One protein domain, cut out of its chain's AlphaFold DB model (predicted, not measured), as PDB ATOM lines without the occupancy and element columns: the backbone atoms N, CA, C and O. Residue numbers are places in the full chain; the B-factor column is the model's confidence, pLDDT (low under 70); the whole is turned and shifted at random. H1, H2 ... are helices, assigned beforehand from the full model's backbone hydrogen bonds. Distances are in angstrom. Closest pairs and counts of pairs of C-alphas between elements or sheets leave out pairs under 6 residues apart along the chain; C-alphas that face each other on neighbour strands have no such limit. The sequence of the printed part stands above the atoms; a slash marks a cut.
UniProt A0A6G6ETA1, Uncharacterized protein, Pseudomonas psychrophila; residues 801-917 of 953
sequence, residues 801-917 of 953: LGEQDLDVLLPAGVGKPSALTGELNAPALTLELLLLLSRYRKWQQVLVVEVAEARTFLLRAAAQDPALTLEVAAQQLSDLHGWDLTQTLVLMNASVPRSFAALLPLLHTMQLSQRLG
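This is residues 801 to 917 of the 953 residues of an uncharacterized protein of Pseudomonas psychrophila (UniProt A0A6G6ETA1). Helices H1, H3, H4 and H5 make a curved row, with H2 and H6 along one side. Residues 911 to 917 stick out. The printed part, 117 residues with six named helices, H1 to H6, is all helix and compact: radius of gyration of the C-alphas 13.8 A, spans 39 by 31 by 24 A.

H1 is residues 803 to 809, from C-alpha 803 at (17.178, -53.259, -4.538); H2 is residues 831 to 844; H3 is residues 851 to 862; H4 is residues 870 to 881; H5 is residues 885 to 891; H6 is residues 900 to 916, 24.0 A from first to last C-alpha, and ends with C-alpha 916 at (41.989, -25.539, -3.331).

H3 touches H1, closest C-alphas 859 and 808, 6.5 A. H3 and H4 form a helical hairpin, closest C-alphas 854 and 880, 6.9 A. H4 touches H5, closest C-alphas 878 and 885, 5.5 A. H2 and H6 are close but not clearly touching, closest C-alphas 836 and 901, 7.2 A. Every O i to N i+4 pair is within hydrogen-bond range but in H6, 11 of 13.

The printed part has no cut; the link H1 to H2 is long; no printed residue is under pLDDT 70.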
ATOM      1  N   LEU A 801      16.568 -45.788  -1.481       91.06
ATOM      2  CA  LEU A 801      17.265 -47.059  -1.698       91.06
ATOM      3  C   LEU A 801      16.535 -47.946  -2.713       91.06
ATOM      4  O   LEU A 801      15.365 -48.292  -2.536       91.06
ATOM      5  N   GLY A 802      17.243 -48.346  -3.769       89.50
ATOM      6  CA  GLY A 802      16.835 -49.439  -4.641       89.50
ATOM      7  C   GLY A 802      17.265 -50.806  -4.104       89.50
ATOM      8  O   GLY A 802      18.061 -50.918  -3.177       89.50
ATOM      9  N   GLU A 803      16.782 -51.858  -4.761       88.81
ATOM     10  CA  GLU A 803      17.178 -53.259  -4.538       88.81
ATOM     11  C   GLU A 803      18.710 -53.422  -4.546       88.81
ATOM     12  O   GLU A 803      19.294 -53.827  -3.549       88.81
ATOM     13  N   GLN A 804      19.372 -52.922  -5.595       88.75
ATOM     14  CA  GLN A 804      20.837 -52.938  -5.723       88.75
ATOM     15  C   GLN A 804      21.585 -52.064  -4.698       88.75
ATOM     16  O   GLN A 804      22.792 -52.225  -4.533       88.75
ATOM     17  N   ASP A 805      20.923 -51.105  -4.042       91.19
ATOM     18  CA  ASP A 805      21.534 -50.333  -2.950       91.19
ATOM     19  C   ASP A 805      21.446 -51.108  -1.626       91.19
ATOM     20  O   ASP A 805      22.368 -51.047  -0.814       91.19
ATOM     21  N   LEU A 806      20.383 -51.900  -1.438       90.75
ATOM     22  CA  LEU A 806      20.260 -52.843  -0.324       90.75
ATOM     23  C   LEU A 806      21.224 -54.035  -0.479       90.75
ATOM     24  O   LEU A 806      21.803 -54.454   0.520       90.75
ATOM     25  N   ASP A 807      21.499 -54.497  -1.704       89.38
ATOM     26  CA  ASP A 807      22.554 -55.492  -1.990       89.38
ATOM     27  C   ASP A 807      23.969 -54.996  -1.620       89.38
ATOM     28  O   ASP A 807      24.844 -55.791  -1.286       89.38
ATOM     29  N   VAL A 808      24.211 -53.680  -1.685       91.81
ATOM     30  CA  VAL A 808      25.476 -53.040  -1.270       91.81
ATOM     31  C   VAL A 808      25.509 -52.799   0.246       91.81
ATOM     32  O   VAL A 808      26.570 -52.890   0.867       91.81
ATOM     33  N   LEU A 809      24.354 -52.511   0.854       92.62
ATOM     34  CA  LEU A 809      24.197 -52.318   2.296       92.62
ATOM     35  C   LEU A 809      24.346 -53.625   3.089       92.62
ATOM     36  O   LEU A 809      24.985 -53.625   4.143       92.62
ATOM     37  N   LEU A 810      23.759 -54.722   2.610       89.69
ATOM     38  CA  LEU A 810      23.678 -55.991   3.333       89.69
ATOM     39  C   LEU A 810      24.901 -56.897   3.080       89.69
ATOM     40  O   LEU A 810      25.398 -56.973   1.956       89.69
ATOM     41  N   PRO A 811      25.386 -57.641   4.094       86.25
ATOM     42  CA  PRO A 811      26.400 -58.676   3.902       86.25
ATOM     43  C   PRO A 811      25.951 -59.763   2.911       86.25
ATOM     44  O   PRO A 811      24.968 -60.467   3.141       86.25
ATOM     45  N   ALA A 812      26.714 -59.970   1.833       75.50
ATOM     46  CA  ALA A 812      26.407 -60.925   0.756       75.50
ATOM     47  C   ALA A 812      26.661 -62.415   1.120       75.50
ATOM     48  O   ALA A 812      27.121 -63.207   0.284       75.50
ATOM     49  N   GLY A 813      26.405 -62.788   2.377       72.38
ATOM     50  CA  GLY A 813      26.614 -64.118   2.958       72.38
ATOM     51  C   GLY A 813      27.670 -64.163   4.070       72.38
ATOM     52  O   GLY A 813      28.450 -63.233   4.263       72.38
ATOM     53  N   VAL A 814      27.698 -65.283   4.802       71.81
ATOM     54  CA  VAL A 814      28.569 -65.496   5.975       71.81
ATOM     55  C   VAL A 814      30.040 -65.218   5.644       71.81
ATOM     56  O   VAL A 814      30.602 -65.810   4.724       71.81
ATOM     57  N   GLY A 815      30.670 -64.333   6.421       75.56
ATOM     58  CA  GLY A 815      32.092 -63.991   6.292       75.56
ATOM     59  C   GLY A 815      32.432 -62.963   5.206       75.56
ATOM     60  O   GLY A 815      33.604 -62.617   5.070       75.56
ATOM     61  N   LYS A 816      31.447 -62.442   4.459       82.62
ATOM     62  CA  LYS A 816      31.632 -61.283   3.572       82.62
ATOM     63  C   LYS A 816      31.139 -60.010   4.268       82.62
ATOM     64  O   LYS A 816      30.038 -60.038   4.809       82.62
ATOM     65  N   PRO A 817      31.894 -58.903   4.244       89.88
ATOM     66  CA  PRO A 817      31.419 -57.640   4.791       89.88
ATOM     67  C   PRO A 817      30.361 -56.976   3.895       89.88
ATOM     68  O   PRO A 817      30.305 -57.224   2.689       89.88
ATOM     69  N   SER A 818      29.571 -56.079   4.488       92.19
ATOM     70  CA  SER A 818      28.798 -55.051   3.785       92.19
ATOM     71  C   SER A 818      29.713 -54.242   2.863       92.19
ATOM     72  O   SER A 818      30.771 -53.769   3.287       92.19
ATOM     73  N   ALA A 819      29.299 -54.028   1.614       92.38
ATOM     74  CA  ALA A 819      30.042 -53.188   0.678       92.38
ATOM     75  C   ALA A 819      29.882 -51.683   0.973       92.38
ATOM     76  O   ALA A 819      30.696 -50.872   0.523       92.38
ATOM     77  N   LEU A 820      28.886 -51.301   1.781       93.38
ATOM     78  CA  LEU A 820      28.720 -49.939   2.277       93.38
ATOM     79  C   LEU A 820      29.588 -49.670   3.519       93.38
ATOM     80  O   LEU A 820      30.463 -48.804   3.465       93.38
ATOM     81  N   THR A 821      29.368 -50.395   4.625       91.81
ATOM     82  CA  THR A 821      30.049 -50.117   5.909       91.81
ATOM     83  C   THR A 821      31.420 -50.787   6.007       91.81
ATOM     84  O   THR A 821      32.362 -50.198   6.530       91.81
ATOM     85  N   GLY A 822      31.583 -51.986   5.444       90.00
ATOM     86  CA  GLY A 822      32.748 -52.850   5.673       90.00
ATOM     87  C   GLY A 822      32.604 -53.789   6.879       90.00
ATOM     88  O   GLY A 822      33.537 -54.529   7.184       90.00
ATOM     89  N   GLU A 823      31.454 -53.787   7.557       89.88
ATOM     90  CA  GLU A 823      31.173 -54.639   8.719       89.88
ATOM     91  C   GLU A 823      30.614 -56.007   8.308       89.88
ATOM     92  O   GLU A 823      30.013 -56.150   7.246       89.88
ATOM     93  N   LEU A 824      30.799 -57.032   9.147       88.75
ATOM     94  CA  LEU A 824      30.353 -58.408   8.866       88.75
ATOM     95  C   LEU A 824      28.857 -58.655   9.129       88.75
ATOM     96  O   LEU A 824      28.312 -59.642   8.638       88.75
ATOM     97  N   ASN A 825      28.209 -57.777   9.896       88.94
ATOM     98  CA  ASN A 825      26.793 -57.863  10.253       88.94
ATOM     99  C   ASN A 825      25.967 -56.876   9.412       88.94
ATOM    100  O   ASN A 825      26.514 -55.944   8.820       88.94
ATOM    101  N   ALA A 826      24.644 -57.060   9.364       88.19
ATOM    102  CA  ALA A 826      23.756 -56.034   8.822       88.19
ATOM    103  C   ALA A 826      23.758 -54.813   9.768       88.19
ATOM    104  O   ALA A 826      23.597 -55.004  10.974       88.19
ATOM    105  N   PRO A 827      23.955 -53.579   9.270       91.75
ATOM    106  CA  PRO A 827      24.143 -52.419  10.138       91.75
ATOM    107  C   PRO A 827      22.807 -51.870  10.659       91.75
ATOM    108  O   PRO A 827      21.817 -51.808   9.923       91.75
ATOM    109  N   ALA A 828      22.781 -51.428  11.917       91.75
ATOM    110  CA  ALA A 828      21.603 -50.826  12.534       91.75
ATOM    111  C   ALA A 828      21.352 -49.369  12.118       91.75
ATOM    112  O   ALA A 828      22.260 -48.661  11.679       91.75
ATOM    113  N   LEU A 829      20.112 -48.893  12.313       92.25
ATOM    114  CA  LEU A 829      19.708 -47.501  12.068       92.25
ATOM    115  C   LEU A 829      20.283 -46.543  13.130       92.25
ATOM    116  O   LEU A 829      19.586 -46.022  13.999       92.25
ATOM    117  N   THR A 830      21.590 -46.312  13.044       93.19
ATOM    118  CA  THR A 830      22.344 -45.341  13.844       93.19
ATOM    119  C   THR A 830      22.513 -44.017  13.092       93.19
ATOM    120  O   THR A 830      22.370 -43.953  11.869       93.19
ATOM    121  N   LEU A 831      22.883 -42.946  13.807       94.75
ATOM    122  CA  LEU A 831      23.287 -41.680  13.175       94.75
ATOM    123  C   LEU A 831      24.491 -41.864  12.233       94.75
ATOM    124  O   LEU A 831      24.538 -41.233  11.182       94.75
ATOM    125  N   GLU A 832      25.419 -42.764  12.571       93.94
ATOM    126  CA  GLU A 832      26.585 -43.111  11.747       93.94
ATOM    127  C   GLU A 832      26.166 -43.765  10.415       93.94
ATOM    128  O   GLU A 832      26.636 -43.346   9.354       93.94
ATOM    129  N   LEU A 833      25.206 -44.703  10.428       94.94
ATOM    130  CA  LEU A 833      24.674 -45.289   9.193       94.94
ATOM    131  C   LEU A 833      23.859 -44.278   8.374       94.94
ATOM    132  O   LEU A 833      24.035 -44.200   7.159       94.94
ATOM    133  N   LEU A 834      22.983 -43.488   9.003       96.25
ATOM    134  CA  LEU A 834      22.188 -42.479   8.290       96.25
ATOM    135  C   LEU A 834      23.096 -41.415   7.643       96.25
ATOM    136  O   LEU A 834      22.891 -41.046   6.483       96.25
ATOM    137  N   LEU A 835      24.156 -40.985   8.335       96.25
ATOM    138  CA  LEU A 835      25.202 -40.145   7.758       96.25
ATOM    139  C   LEU A 835      25.843 -40.820   6.539       96.25
ATOM    140  O   LEU A 835      25.897 -40.207   5.467       96.25
ATOM    141  N   LEU A 836      26.279 -42.077   6.669       95.75
ATOM    142  CA  LEU A 836      26.928 -42.827   5.593       95.75
ATOM    143  C   LEU A 836      26.019 -42.984   4.363       95.75
ATOM    144  O   LEU A 836      26.471 -42.745   3.246       95.75
ATOM    145  N   LEU A 837      24.730 -43.283   4.559       95.81
ATOM    146  CA  LEU A 837      23.719 -43.337   3.496       95.81
ATOM    147  C   LEU A 837      23.555 -41.975   2.800       95.81
ATOM    148  O   LEU A 837      23.517 -41.911   1.571       95.81
ATOM    149  N   SER A 838      23.537 -40.868   3.552       95.44
ATOM    150  CA  SER A 838      23.464 -39.520   2.965       95.44
ATOM    151  C   SER A 838      24.716 -39.161   2.147       95.44
ATOM    152  O   SER A 838      24.613 -38.508   1.106       95.44
ATOM    153  N   ARG A 839      25.902 -39.619   2.574       95.19
ATOM    154  CA  ARG A 839      27.175 -39.437   1.857       95.19
ATOM    155  C   ARG A 839      27.247 -40.310   0.610       95.19
ATOM    156  O   ARG A 839      27.629 -39.815  -0.445       95.19
ATOM    157  N   TYR A 840      26.803 -41.559   0.704       95.44
ATOM    158  CA  TYR A 840      26.670 -42.480  -0.423       95.44
ATOM    159  C   TYR A 840      25.725 -41.918  -1.488       95.44
ATOM    160  O   TYR A 840      26.076 -41.874  -2.666       95.44
ATOM    161  N   ARG A 841      24.573 -41.371  -1.081       93.12
ATOM    162  CA  ARG A 841      23.621 -40.754  -2.012       93.12
ATOM    163  C   ARG A 841      24.172 -39.491  -2.686       93.12
ATOM    164  O   ARG A 841      23.897 -39.285  -3.866       93.12
ATOM    165  N   LYS A 842      24.978 -38.683  -1.985       92.88
ATOM    166  CA  LYS A 842      25.724 -37.556  -2.584       92.88
ATOM    167  C   LYS A 842      26.804 -38.043  -3.556       92.88
ATOM    168  O   LYS A 842      26.914 -37.501  -4.647       92.88
ATOM    169  N   TRP A 843      27.562 -39.083  -3.204       94.06
ATOM    170  CA  TRP A 843      28.582 -39.682  -4.073       94.06
ATOM    171  C   TRP A 843      27.981 -40.199  -5.386       94.06
ATOM    172  O   TRP A 843      28.469 -39.837  -6.453       94.06
ATOM    173  N   GLN A 844      26.853 -40.918  -5.323       92.75
ATOM    174  CA  GLN A 844      26.101 -41.370  -6.504       92.75
ATOM    175  C   GLN A 844      25.694 -40.235  -7.465       92.75
ATOM    176  O   GLN A 844      25.504 -40.489  -8.649       92.75
ATOM    177  N   GLN A 845      25.543 -38.999  -6.974       91.31
ATOM    178  CA  GLN A 845      25.163 -37.822  -7.772       91.31
ATOM    179  C   GLN A 845      26.365 -37.087  -8.397       91.31
ATOM    180  O   GLN A 845      26.164 -36.145  -9.159       91.31
ATOM    181  N   VAL A 846      27.596 -37.494  -8.066       92.12
ATOM    182  CA  VAL A 846      28.866 -36.874  -8.505       92.12
ATOM    183  C   VAL A 846      29.684 -37.820  -9.408       92.12
ATOM    184  O   VAL A 846      30.744 -37.452  -9.908       92.12
ATOM    185  N   LEU A 847      29.197 -39.042  -9.647       92.88
ATOM    186  CA  LEU A 847      29.786 -39.980 -10.608       92.88
ATOM    187  C   LEU A 847      29.618 -39.480 -12.051       92.88
ATOM    188  O   LEU A 847      28.581 -38.923 -12.411       92.88
ATOM    189  N   VAL A 848      30.635 -39.725 -12.880       91.88
ATOM    190  CA  VAL A 848      30.629 -39.423 -14.325       91.88
ATOM    191  C   VAL A 848      30.018 -40.579 -15.130       91.88
ATOM    192  O   VAL A 848      29.430 -40.364 -16.189       91.88
ATOM    193  N   VAL A 849      30.140 -41.802 -14.610       91.69
ATOM    194  CA  VAL A 849      29.695 -43.066 -15.221       91.69
ATOM    195  C   VAL A 849      28.430 -43.581 -14.514       91.69
ATOM    196  O   VAL A 849      28.078 -43.117 -13.427       91.69
ATOM    197  N   GLU A 850      27.714 -44.534 -15.119       90.38
ATOM    198  CA  GLU A 850      26.501 -45.107 -14.528       90.38
ATOM    199  C   GLU A 850      26.733 -45.691 -13.124       90.38
ATOM    200  O   GLU A 850      27.652 -46.475 -12.879       90.38
ATOM    201  N   VAL A 851      25.809 -45.390 -12.204       90.50
ATOM    202  CA  VAL A 851      25.832 -45.846 -10.800       90.50
ATOM    203  C   VAL A 851      25.926 -47.378 -10.672       90.50
ATOM    204  O   VAL A 851      26.423 -47.886  -9.668       90.50
ATOM    205  N   ALA A 852      25.491 -48.129 -11.689       91.00
ATOM    206  CA  ALA A 852      25.631 -49.582 -11.740       91.00
ATOM    207  C   ALA A 852      27.101 -50.044 -11.663       91.00
ATOM    208  O   ALA A 852      27.399 -50.985 -10.928       91.00
ATOM    209  N   GLU A 853      28.029 -49.367 -12.346       91.62
ATOM    210  CA  GLU A 853      29.459 -49.716 -12.315       91.62
ATOM    211  C   GLU A 853      30.084 -49.412 -10.948       91.62
ATOM    212  O   GLU A 853      30.828 -50.222 -10.394       91.62
ATOM    213  N   ALA A 854      29.689 -48.297 -10.331       91.38
ATOM    214  CA  ALA A 854      30.105 -47.950  -8.976       91.38
ATOM    215  C   ALA A 854      29.636 -48.984  -7.932       91.38
ATOM    216  O   ALA A 854      30.381 -49.318  -7.006       91.38
ATOM    217  N   ARG A 855      28.429 -49.550  -8.095       92.31
ATOM    218  CA  ARG A 855      27.945 -50.664  -7.259       92.31
ATOM    219  C   ARG A 855      28.739 -51.952  -7.498       92.31
ATOM    220  O   ARG A 855      29.119 -52.601  -6.523       92.31
ATOM    221  N   THR A 856      29.029 -52.329  -8.748       92.19
ATOM    222  CA  THR A 856      29.795 -53.565  -9.017       92.19
ATOM    223  C   THR A 856      31.245 -53.470  -8.544       92.19
ATOM    224  O   THR A 856      31.763 -54.462  -8.030       92.19
ATOM    225  N   PHE A 857      31.877 -52.292  -8.611       92.88
ATOM    226  CA  PHE A 857      33.175 -52.038  -7.976       92.88
ATOM    227  C   PHE A 857      33.132 -52.319  -6.465       92.88
ATOM    228  O   PHE A 857      33.908 -53.141  -5.975       92.88
ATOM    229  N   LEU A 858      32.191 -51.704  -5.733       93.00
ATOM    230  CA  LEU A 858      32.072 -51.874  -4.279       93.00
ATOM    231  C   LEU A 858      31.818 -53.339  -3.882       93.00
ATOM    232  O   LEU A 858      32.469 -53.848  -2.969       93.00
ATOM    233  N   LEU A 859      30.933 -54.042  -4.595       91.38
ATOM    234  CA  LEU A 859      30.649 -55.461  -4.344       91.38
ATOM    235  C   LEU A 859      31.876 -56.359  -4.588       91.38
ATOM    236  O   LEU A 859      32.136 -57.267  -3.797       91.38
ATOM    237  N   ARG A 860      32.669 -56.095  -5.637       91.50
ATOM    238  CA  ARG A 860      33.924 -56.824  -5.917       91.50
ATOM    239  C   ARG A 860      35.004 -56.534  -4.871       91.50
ATOM    240  O   ARG A 860      35.706 -57.455  -4.453       91.50
ATOM    241  N   ALA A 861      35.112 -55.285  -4.418       90.25
ATOM    242  CA  ALA A 861      36.069 -54.868  -3.399       90.25
ATOM    243  C   ALA A 861      35.767 -55.496  -2.024       90.25
ATOM    244  O   ALA A 861      36.673 -56.028  -1.377       90.25
ATOM    245  N   ALA A 862      34.493 -55.523  -1.621       88.81
ATOM    246  CA  ALA A 862      34.035 -56.176  -0.393       88.81
ATOM    247  C   ALA A 862      34.212 -57.704  -0.439       88.81
ATOM    248  O   ALA A 862      34.651 -58.319   0.535       88.81
ATOM    249  N   ALA A 863      33.944 -58.317  -1.598       87.81
ATOM    250  CA  ALA A 863      34.167 -59.742  -1.840       87.81
ATOM    251  C   ALA A 863      35.654 -60.143  -1.947       87.81
ATOM    252  O   ALA A 863      35.938 -61.339  -2.002       87.81
ATOM    253  N   GLN A 864      36.586 -59.178  -1.957       87.81
ATOM    254  CA  GLN A 864      38.030 -59.388  -2.132       87.81
ATOM    255  C   GLN A 864      38.368 -60.153  -3.428       87.81
ATOM    256  O   GLN A 864      39.160 -61.095  -3.422       87.81
ATOM    257  N   ASP A 865      37.753 -59.740  -4.541       86.81
ATOM    258  CA  ASP A 865      38.001 -60.300  -5.875       86.81
ATOM    259  C   ASP A 865      39.505 -60.251  -6.245       86.81
ATOM    260  O   ASP A 865      40.067 -59.156  -6.338       86.81
ATOM    261  N   PRO A 866      40.174 -61.395  -6.505       85.31
ATOM    262  CA  PRO A 866      41.592 -61.422  -6.863       85.31
ATOM    263  C   PRO A 866      41.908 -60.759  -8.215       85.31
ATOM    264  O   PRO A 866      43.072 -60.464  -8.479       85.31
ATOM    265  N   ALA A 867      40.909 -60.503  -9.069       87.19
ATOM    266  CA  ALA A 867      41.077 -59.718 -10.293       87.19
ATOM    267  C   ALA A 867      41.069 -58.193 -10.049       87.19
ATOM    268  O   ALA A 867      41.374 -57.425 -10.962       87.19
ATOM    269  N   LEU A 868      40.729 -57.731  -8.840       88.69
ATOM    270  CA  LEU A 868      40.736 -56.317  -8.460       88.69
ATOM    271  C   LEU A 868      42.102 -55.922  -7.866       88.69
ATOM    272  O   LEU A 868      42.240 -55.665  -6.669       88.69
ATOM    273  N   THR A 869      43.136 -55.902  -8.712       88.56
ATOM    274  CA  THR A 869      44.477 -55.425  -8.329       88.56
ATOM    275  C   THR A 869      44.473 -53.918  -8.040       88.56
ATOM    276  O   THR A 869      43.537 -53.213  -8.414       88.56
ATOM    277  N   LEU A 870      45.533 -53.401  -7.405       89.19
ATOM    278  CA  LEU A 870      45.668 -51.968  -7.100       89.19
ATOM    279  C   LEU A 870      45.492 -51.083  -8.346       89.19
ATOM    280  O   LEU A 870      44.778 -50.088  -8.294       89.19
ATOM    281  N   GLU A 871      46.109 -51.472  -9.463       89.31
ATOM    282  CA  GLU A 871      46.053 -50.743 -10.735       89.31
ATOM    283  C   GLU A 871      44.652 -50.784 -11.357       89.31
ATOM    284  O   GLU A 871      44.142 -49.749 -11.775       89.31
ATOM    285  N   VAL A 872      43.986 -51.945 -11.341       91.69
ATOM    286  CA  VAL A 872      42.604 -52.083 -11.836       91.69
ATOM    287  C   VAL A 872      41.624 -51.302 -10.957       91.69
ATOM    288  O   VAL A 872      40.720 -50.655 -11.477       91.69
ATOM    289  N   ALA A 873      41.808 -51.316  -9.635       91.12
ATOM    290  CA  ALA A 873      40.987 -50.549  -8.704       91.12
ATOM    291  C   ALA A 873      41.175 -49.035  -8.879       91.12
ATOM    292  O   ALA A 873      40.191 -48.300  -8.902       91.12
ATOM    293  N   ALA A 874      42.420 -48.577  -9.037       91.94
ATOM    294  CA  ALA A 874      42.719 -47.174  -9.295       91.94
ATOM    295  C   ALA A 874      42.159 -46.718 -10.646       91.94
ATOM    296  O   ALA A 874      41.537 -45.666 -10.692       91.94
ATOM    297  N   GLN A 875      42.293 -47.525 -11.705       93.19
ATOM    298  CA  GLN A 875      41.693 -47.257 -13.015       93.19
ATOM    299  C   GLN A 875      40.170 -47.130 -12.914       93.19
ATOM    300  O   GLN A 875      39.625 -46.108 -13.316       93.19
ATOM    301  N   GLN A 876      39.486 -48.095 -12.288       92.56
ATOM    302  CA  GLN A 876      38.028 -48.042 -12.134       92.56
ATOM    303  C   GLN A 876      37.570 -46.827 -11.310       92.56
ATOM    304  O   GLN A 876      36.602 -46.173 -11.687       92.56
ATOM    305  N   LEU A 877      38.278 -46.453 -10.238       92.50
ATOM    306  CA  LEU A 877      37.988 -45.220  -9.491       92.50
ATOM    307  C   LEU A 877      38.295 -43.943 -10.296       92.50
ATOM    308  O   LEU A 877      37.571 -42.957 -10.162       92.50
ATOM    309  N   SER A 878      39.329 -43.969 -11.144       92.56
ATOM    310  CA  SER A 878      39.685 -42.886 -12.069       92.56
ATOM    311  C   SER A 878      38.571 -42.648 -13.088       92.56
ATOM    312  O   SER A 878      38.120 -41.515 -13.245       92.56
ATOM    313  N   ASP A 879      38.085 -43.719 -13.723       93.31
ATOM    314  CA  ASP A 879      37.045 -43.683 -14.755       93.31
ATOM    315  C   ASP A 879      35.689 -43.246 -14.181       93.31
ATOM    316  O   ASP A 879      35.047 -42.347 -14.725       93.31
ATOM    317  N   LEU A 880      35.284 -43.802 -13.029       92.88
ATOM    318  CA  LEU A 880      34.035 -43.453 -12.331       92.88
ATOM    319  C   LEU A 880      33.913 -41.952 -11.996       92.88
ATOM    320  O   LEU A 880      32.795 -41.432 -11.902       92.88
ATOM    321  N   HIS A 881      35.043 -41.264 -11.806       91.00
ATOM    322  CA  HIS A 881      35.106 -39.864 -11.373       91.00
ATOM    323  C   HIS A 881      35.719 -38.884 -12.386       91.00
ATOM    324  O   HIS A 881      35.690 -37.678 -12.139       91.00
ATOM    325  N   GLY A 882      36.273 -39.357 -13.504       90.00
ATOM    326  CA  GLY A 882      37.048 -38.517 -14.426       90.00
ATOM    327  C   GLY A 882      38.326 -37.942 -13.796       90.00
ATOM    328  O   GLY A 882      38.716 -36.817 -14.107       90.00
ATOM    329  N   TRP A 883      38.946 -38.674 -12.866       91.25
ATOM    330  CA  TRP A 883      40.205 -38.285 -12.217       91.25
ATOM    331  C   TRP A 883      41.429 -38.731 -13.027       91.25
ATOM    332  O   TRP A 883      41.318 -39.526 -13.960       91.25
ATOM    333  N   ASP A 884      42.613 -38.240 -12.646       89.88
ATOM    334  CA  ASP A 884      43.883 -38.755 -13.158       89.88
ATOM    335  C   ASP A 884      44.292 -40.061 -12.452       89.88
ATOM    336  O   ASP A 884      44.293 -40.159 -11.217       89.88
ATOM    337  N   LEU A 885      44.711 -41.047 -13.248       91.44
ATOM    338  CA  LEU A 885      45.115 -42.371 -12.774       91.44
ATOM    339  C   LEU A 885      46.335 -42.298 -11.850       91.44
ATOM    340  O   LEU A 885      46.384 -42.988 -10.831       91.44
ATOM    341  N   THR A 886      47.329 -41.473 -12.188       88.94
ATOM    342  CA  THR A 886      48.603 -41.422 -11.453       88.94
ATOM    343  C   THR A 886      48.428 -40.775 -10.081       88.94
ATOM    344  O   THR A 886      48.940 -41.281  -9.082       88.94
ATOM    345  N   GLN A 887      47.618 -39.717 -10.002       86.69
ATOM    346  CA  GLN A 887      47.225 -39.058  -8.757       86.69
ATOM    347  C   GLN A 887      46.381 -39.989  -7.872       86.69
ATOM    348  O   GLN A 887      46.607 -40.061  -6.662       86.69
ATOM    349  N   THR A 888      45.463 -40.753  -8.475       88.19
ATOM    350  CA  THR A 888      44.630 -41.747  -7.777       88.19
ATOM    351  C   THR A 888      45.479 -42.883  -7.193       88.19
ATOM    352  O   THR A 888      45.362 -43.185  -6.003       88.19
ATOM    353  N   LEU A 889      46.406 -43.451  -7.978       89.25
ATOM    354  CA  LEU A 889      47.349 -44.485  -7.530       89.25
ATOM    355  C   LEU A 889      48.203 -44.040  -6.334       89.25
ATOM    356  O   LEU A 889      48.375 -44.809  -5.386       89.25
ATOM    357  N   VAL A 890      48.721 -42.806  -6.357       86.44
ATOM    358  CA  VAL A 890      49.538 -42.265  -5.257       86.44
ATOM    359  C   VAL A 890      48.715 -42.131  -3.972       86.44
ATOM    360  O   VAL A 890      49.170 -42.565  -2.914       86.44
ATOM    361  N   LEU A 891      47.495 -41.585  -4.040       85.12
ATOM    362  CA  LEU A 891      46.665 -41.397  -2.844       85.12
ATOM    363  C   LEU A 891      46.096 -42.702  -2.262       85.12
ATOM    364  O   LEU A 891      45.855 -42.767  -1.055       85.12
ATOM    365  N   MET A 892      45.948 -43.760  -3.062       86.00
ATOM    366  CA  MET A 892      45.530 -45.083  -2.575       86.00
ATOM    367  C   MET A 892      46.575 -45.785  -1.684       86.00
ATOM    368  O   MET A 892      46.239 -46.768  -1.019       86.00
ATOM    369  N   ASN A 893      47.822 -45.291  -1.627       82.62
ATOM    370  CA  ASN A 893      48.872 -45.751  -0.701       82.62
ATOM    371  C   ASN A 893      49.034 -47.291  -0.652       82.62
ATOM    372  O   ASN A 893      49.114 -47.897   0.415       82.62
ATOM    373  N   ALA A 894      49.053 -47.928  -1.829       79.94
ATOM    374  CA  ALA A 894      49.143 -49.384  -2.008       79.94
ATOM    375  C   ALA A 894      48.010 -50.219  -1.362       79.94
ATOM    376  O   ALA A 894      48.159 -51.428  -1.179       79.94
ATOM    377  N   SER A 895      46.856 -49.609  -1.074       86.94
ATOM    378  CA  SER A 895      45.669 -50.280  -0.532       86.94
ATOM    379  C   SER A 895      44.437 -50.097  -1.430       86.94
ATOM    380  O   SER A 895      44.237 -49.043  -2.029       86.94
ATOM    381  N   VAL A 896      43.598 -51.133  -1.531       88.06
ATOM    382  CA  VAL A 896      42.295 -51.057  -2.218       88.06
ATOM    383  C   VAL A 896      41.201 -50.844  -1.161       88.06
ATOM    384  O   VAL A 896      41.102 -51.672  -0.250       88.06
ATOM    385  N   PRO A 897      40.376 -49.780  -1.249       91.00
ATOM    386  CA  PRO A 897      39.280 -49.551  -0.310       91.00
ATOM    387  C   PRO A 897      38.200 -50.627  -0.488       91.00
ATOM    388  O   PRO A 897      37.651 -50.799  -1.573       91.00
ATOM    389  N   ARG A 898      37.908 -51.376   0.584       89.88
ATOM    390  CA  ARG A 898      37.034 -52.569   0.557       89.88
ATOM    391  C   ARG A 898      35.554 -52.291   0.835       89.88
ATOM    392  O   ARG A 898      34.746 -53.210   0.778       89.88
ATOM    393  N   SER A 899      35.206 -51.050   1.153       93.44
ATOM    394  CA  SER A 899      33.833 -50.586   1.366       93.44
ATOM    395  C   SER A 899      33.725 -49.103   1.017       93.44
ATOM    396  O   SER A 899      34.742 -48.409   0.917       93.44
ATOM    397  N   PHE A 900      32.503 -48.589   0.872       95.06
ATOM    398  CA  PHE A 900      32.282 -47.156   0.672       95.06
ATOM    399  C   PHE A 900      32.812 -46.322   1.854       95.06
ATOM    400  O   PHE A 900      33.453 -45.298   1.637       95.06
ATOM    401  N   ALA A 901      32.644 -46.792   3.096       92.62
ATOM    402  CA  ALA A 901      33.235 -46.145   4.270       92.62
ATOM    403  C   ALA A 901      34.775 -46.056   4.189       92.62
ATOM    404  O   ALA A 901      35.348 -45.017   4.508       92.62
ATOM    405  N   ALA A 902      35.447 -47.101   3.686       92.25
ATOM    406  CA  ALA A 902      36.895 -47.091   3.453       92.25
ATOM    407  C   ALA A 902      37.327 -46.220   2.253       92.25
ATOM    408  O   ALA A 902      38.495 -45.851   2.157       92.25
ATOM    409  N   LEU A 903      36.405 -45.886   1.342       93.50
ATOM    410  CA  LEU A 903      36.647 -45.006   0.196       93.50
ATOM    411  C   LEU A 903      36.572 -43.513   0.581       93.50
ATOM    412  O   LEU A 903      37.275 -42.701  -0.020       93.50
ATOM    413  N   LEU A 904      35.774 -43.146   1.598       93.31
ATOM    414  CA  LEU A 904      35.548 -41.751   2.022       93.31
ATOM    415  C   LEU A 904      36.827 -40.893   2.161       93.31
ATOM    416  O   LEU A 904      36.820 -39.788   1.617       93.31
ATOM    417  N   PRO A 905      37.938 -41.341   2.790       90.50
ATOM    418  CA  PRO A 905      39.136 -40.506   2.940       90.50
ATOM    419  C   PRO A 905      39.777 -40.108   1.600       90.50
ATOM    420  O   PRO A 905      40.286 -38.993   1.461       90.50
ATOM    421  N   LEU A 906      39.705 -40.986   0.590       91.56
ATOM    422  CA  LEU A 906      40.165 -40.692  -0.769       91.56
ATOM    423  C   LEU A 906      39.244 -39.663  -1.439       91.56
ATOM    424  O   LEU A 906      39.737 -38.682  -1.997       91.56
ATOM    425  N   LEU A 907      37.919 -39.836  -1.319       92.19
ATOM    426  CA  LEU A 907      36.934 -38.883  -1.850       92.19
ATOM    427  C   LEU A 907      37.114 -37.489  -1.234       92.19
ATOM    428  O   LEU A 907      37.155 -36.498  -1.958       92.19
ATOM    429  N   HIS A 908      37.257 -37.416   0.091       90.12
ATOM    430  CA  HIS A 908      37.458 -36.171   0.835       90.12
ATOM    431  C   HIS A 908      38.746 -35.461   0.391       90.12
ATOM    432  O   HIS A 908      38.731 -34.256   0.143       90.12
ATOM    433  N   THR A 909      39.845 -36.208   0.226       90.06
ATOM    434  CA  THR A 909      41.134 -35.653  -0.216       90.06
ATOM    435  C   THR A 909      41.057 -35.108  -1.647       90.06
ATOM    436  O   THR A 909      41.504 -33.987  -1.885       90.06
ATOM    437  N   MET A 910      40.441 -35.846  -2.578       90.38
ATOM    438  CA  MET A 910      40.273 -35.424  -3.979       90.38
ATOM    439  C   MET A 910      39.321 -34.227  -4.132       90.38
ATOM    440  O   MET A 910      39.599 -33.296  -4.885       90.38
ATOM    441  N   GLN A 911      38.207 -34.199  -3.395       88.75
ATOM    442  CA  GLN A 911      37.277 -33.061  -3.418       88.75
ATOM    443  C   GLN A 911      37.916 -31.793  -2.832       88.75
ATOM    444  O   GLN A 911      37.687 -30.688  -3.330       88.75
ATOM    445  N   LEU A 912      38.740 -31.936  -1.790       90.19
ATOM    446  CA  LEU A 912      39.423 -30.809  -1.163       90.19
ATOM    447  C   LEU A 912      40.603 -30.302  -2.011       90.19
ATOM    448  O   LEU A 912      40.772 -29.088  -2.128       90.19
ATOM    449  N   SER A 913      41.355 -31.184  -2.680       90.44
ATOM    450  CA  SER A 913      42.410 -30.778  -3.621       90.44
ATOM    451  C   SER A 913      41.832 -29.976  -4.795       90.44
ATOM    452  O   SER A 913      42.324 -28.888  -5.099       90.44
ATOM    453  N   GLN A 914      40.720 -30.448  -5.378       88.56
ATOM    454  CA  GLN A 914      39.977 -29.736  -6.425       88.56
ATOM    455  C   GLN A 914      39.484 -28.358  -5.958       88.56
ATOM    456  O   GLN A 914      39.622 -27.384  -6.695       88.56
ATOM    457  N   ARG A 915      38.960 -28.237  -4.728       87.88
ATOM    458  CA  ARG A 915      38.503 -26.945  -4.177       87.88
ATOM    459  C   ARG A 915      39.632 -25.946  -3.911       87.88
ATOM    460  O   ARG A 915      39.408 -24.747  -4.060       87.88
ATOM    461  N   LEU A 916      40.823 -26.409  -3.527       88.38
ATOM    462  CA  LEU A 916      41.989 -25.539  -3.331       88.38
ATOM    463  C   LEU A 916      42.735 -25.221  -4.641       88.38
ATOM    464  O   LEU A 916      43.507 -24.264  -4.685       88.38
ATOM    465  N   GLY A 917      42.517 -25.993  -5.710       87.25
ATOM    466  CA  GLY A 917      43.320 -25.923  -6.937       87.25
ATOM    467  C   GLY A 917      44.736 -26.493  -6.768       87.25
ATOM    468  O   GLY A 917      45.636 -26.154  -7.530       87.25
TER     469      GLY A 917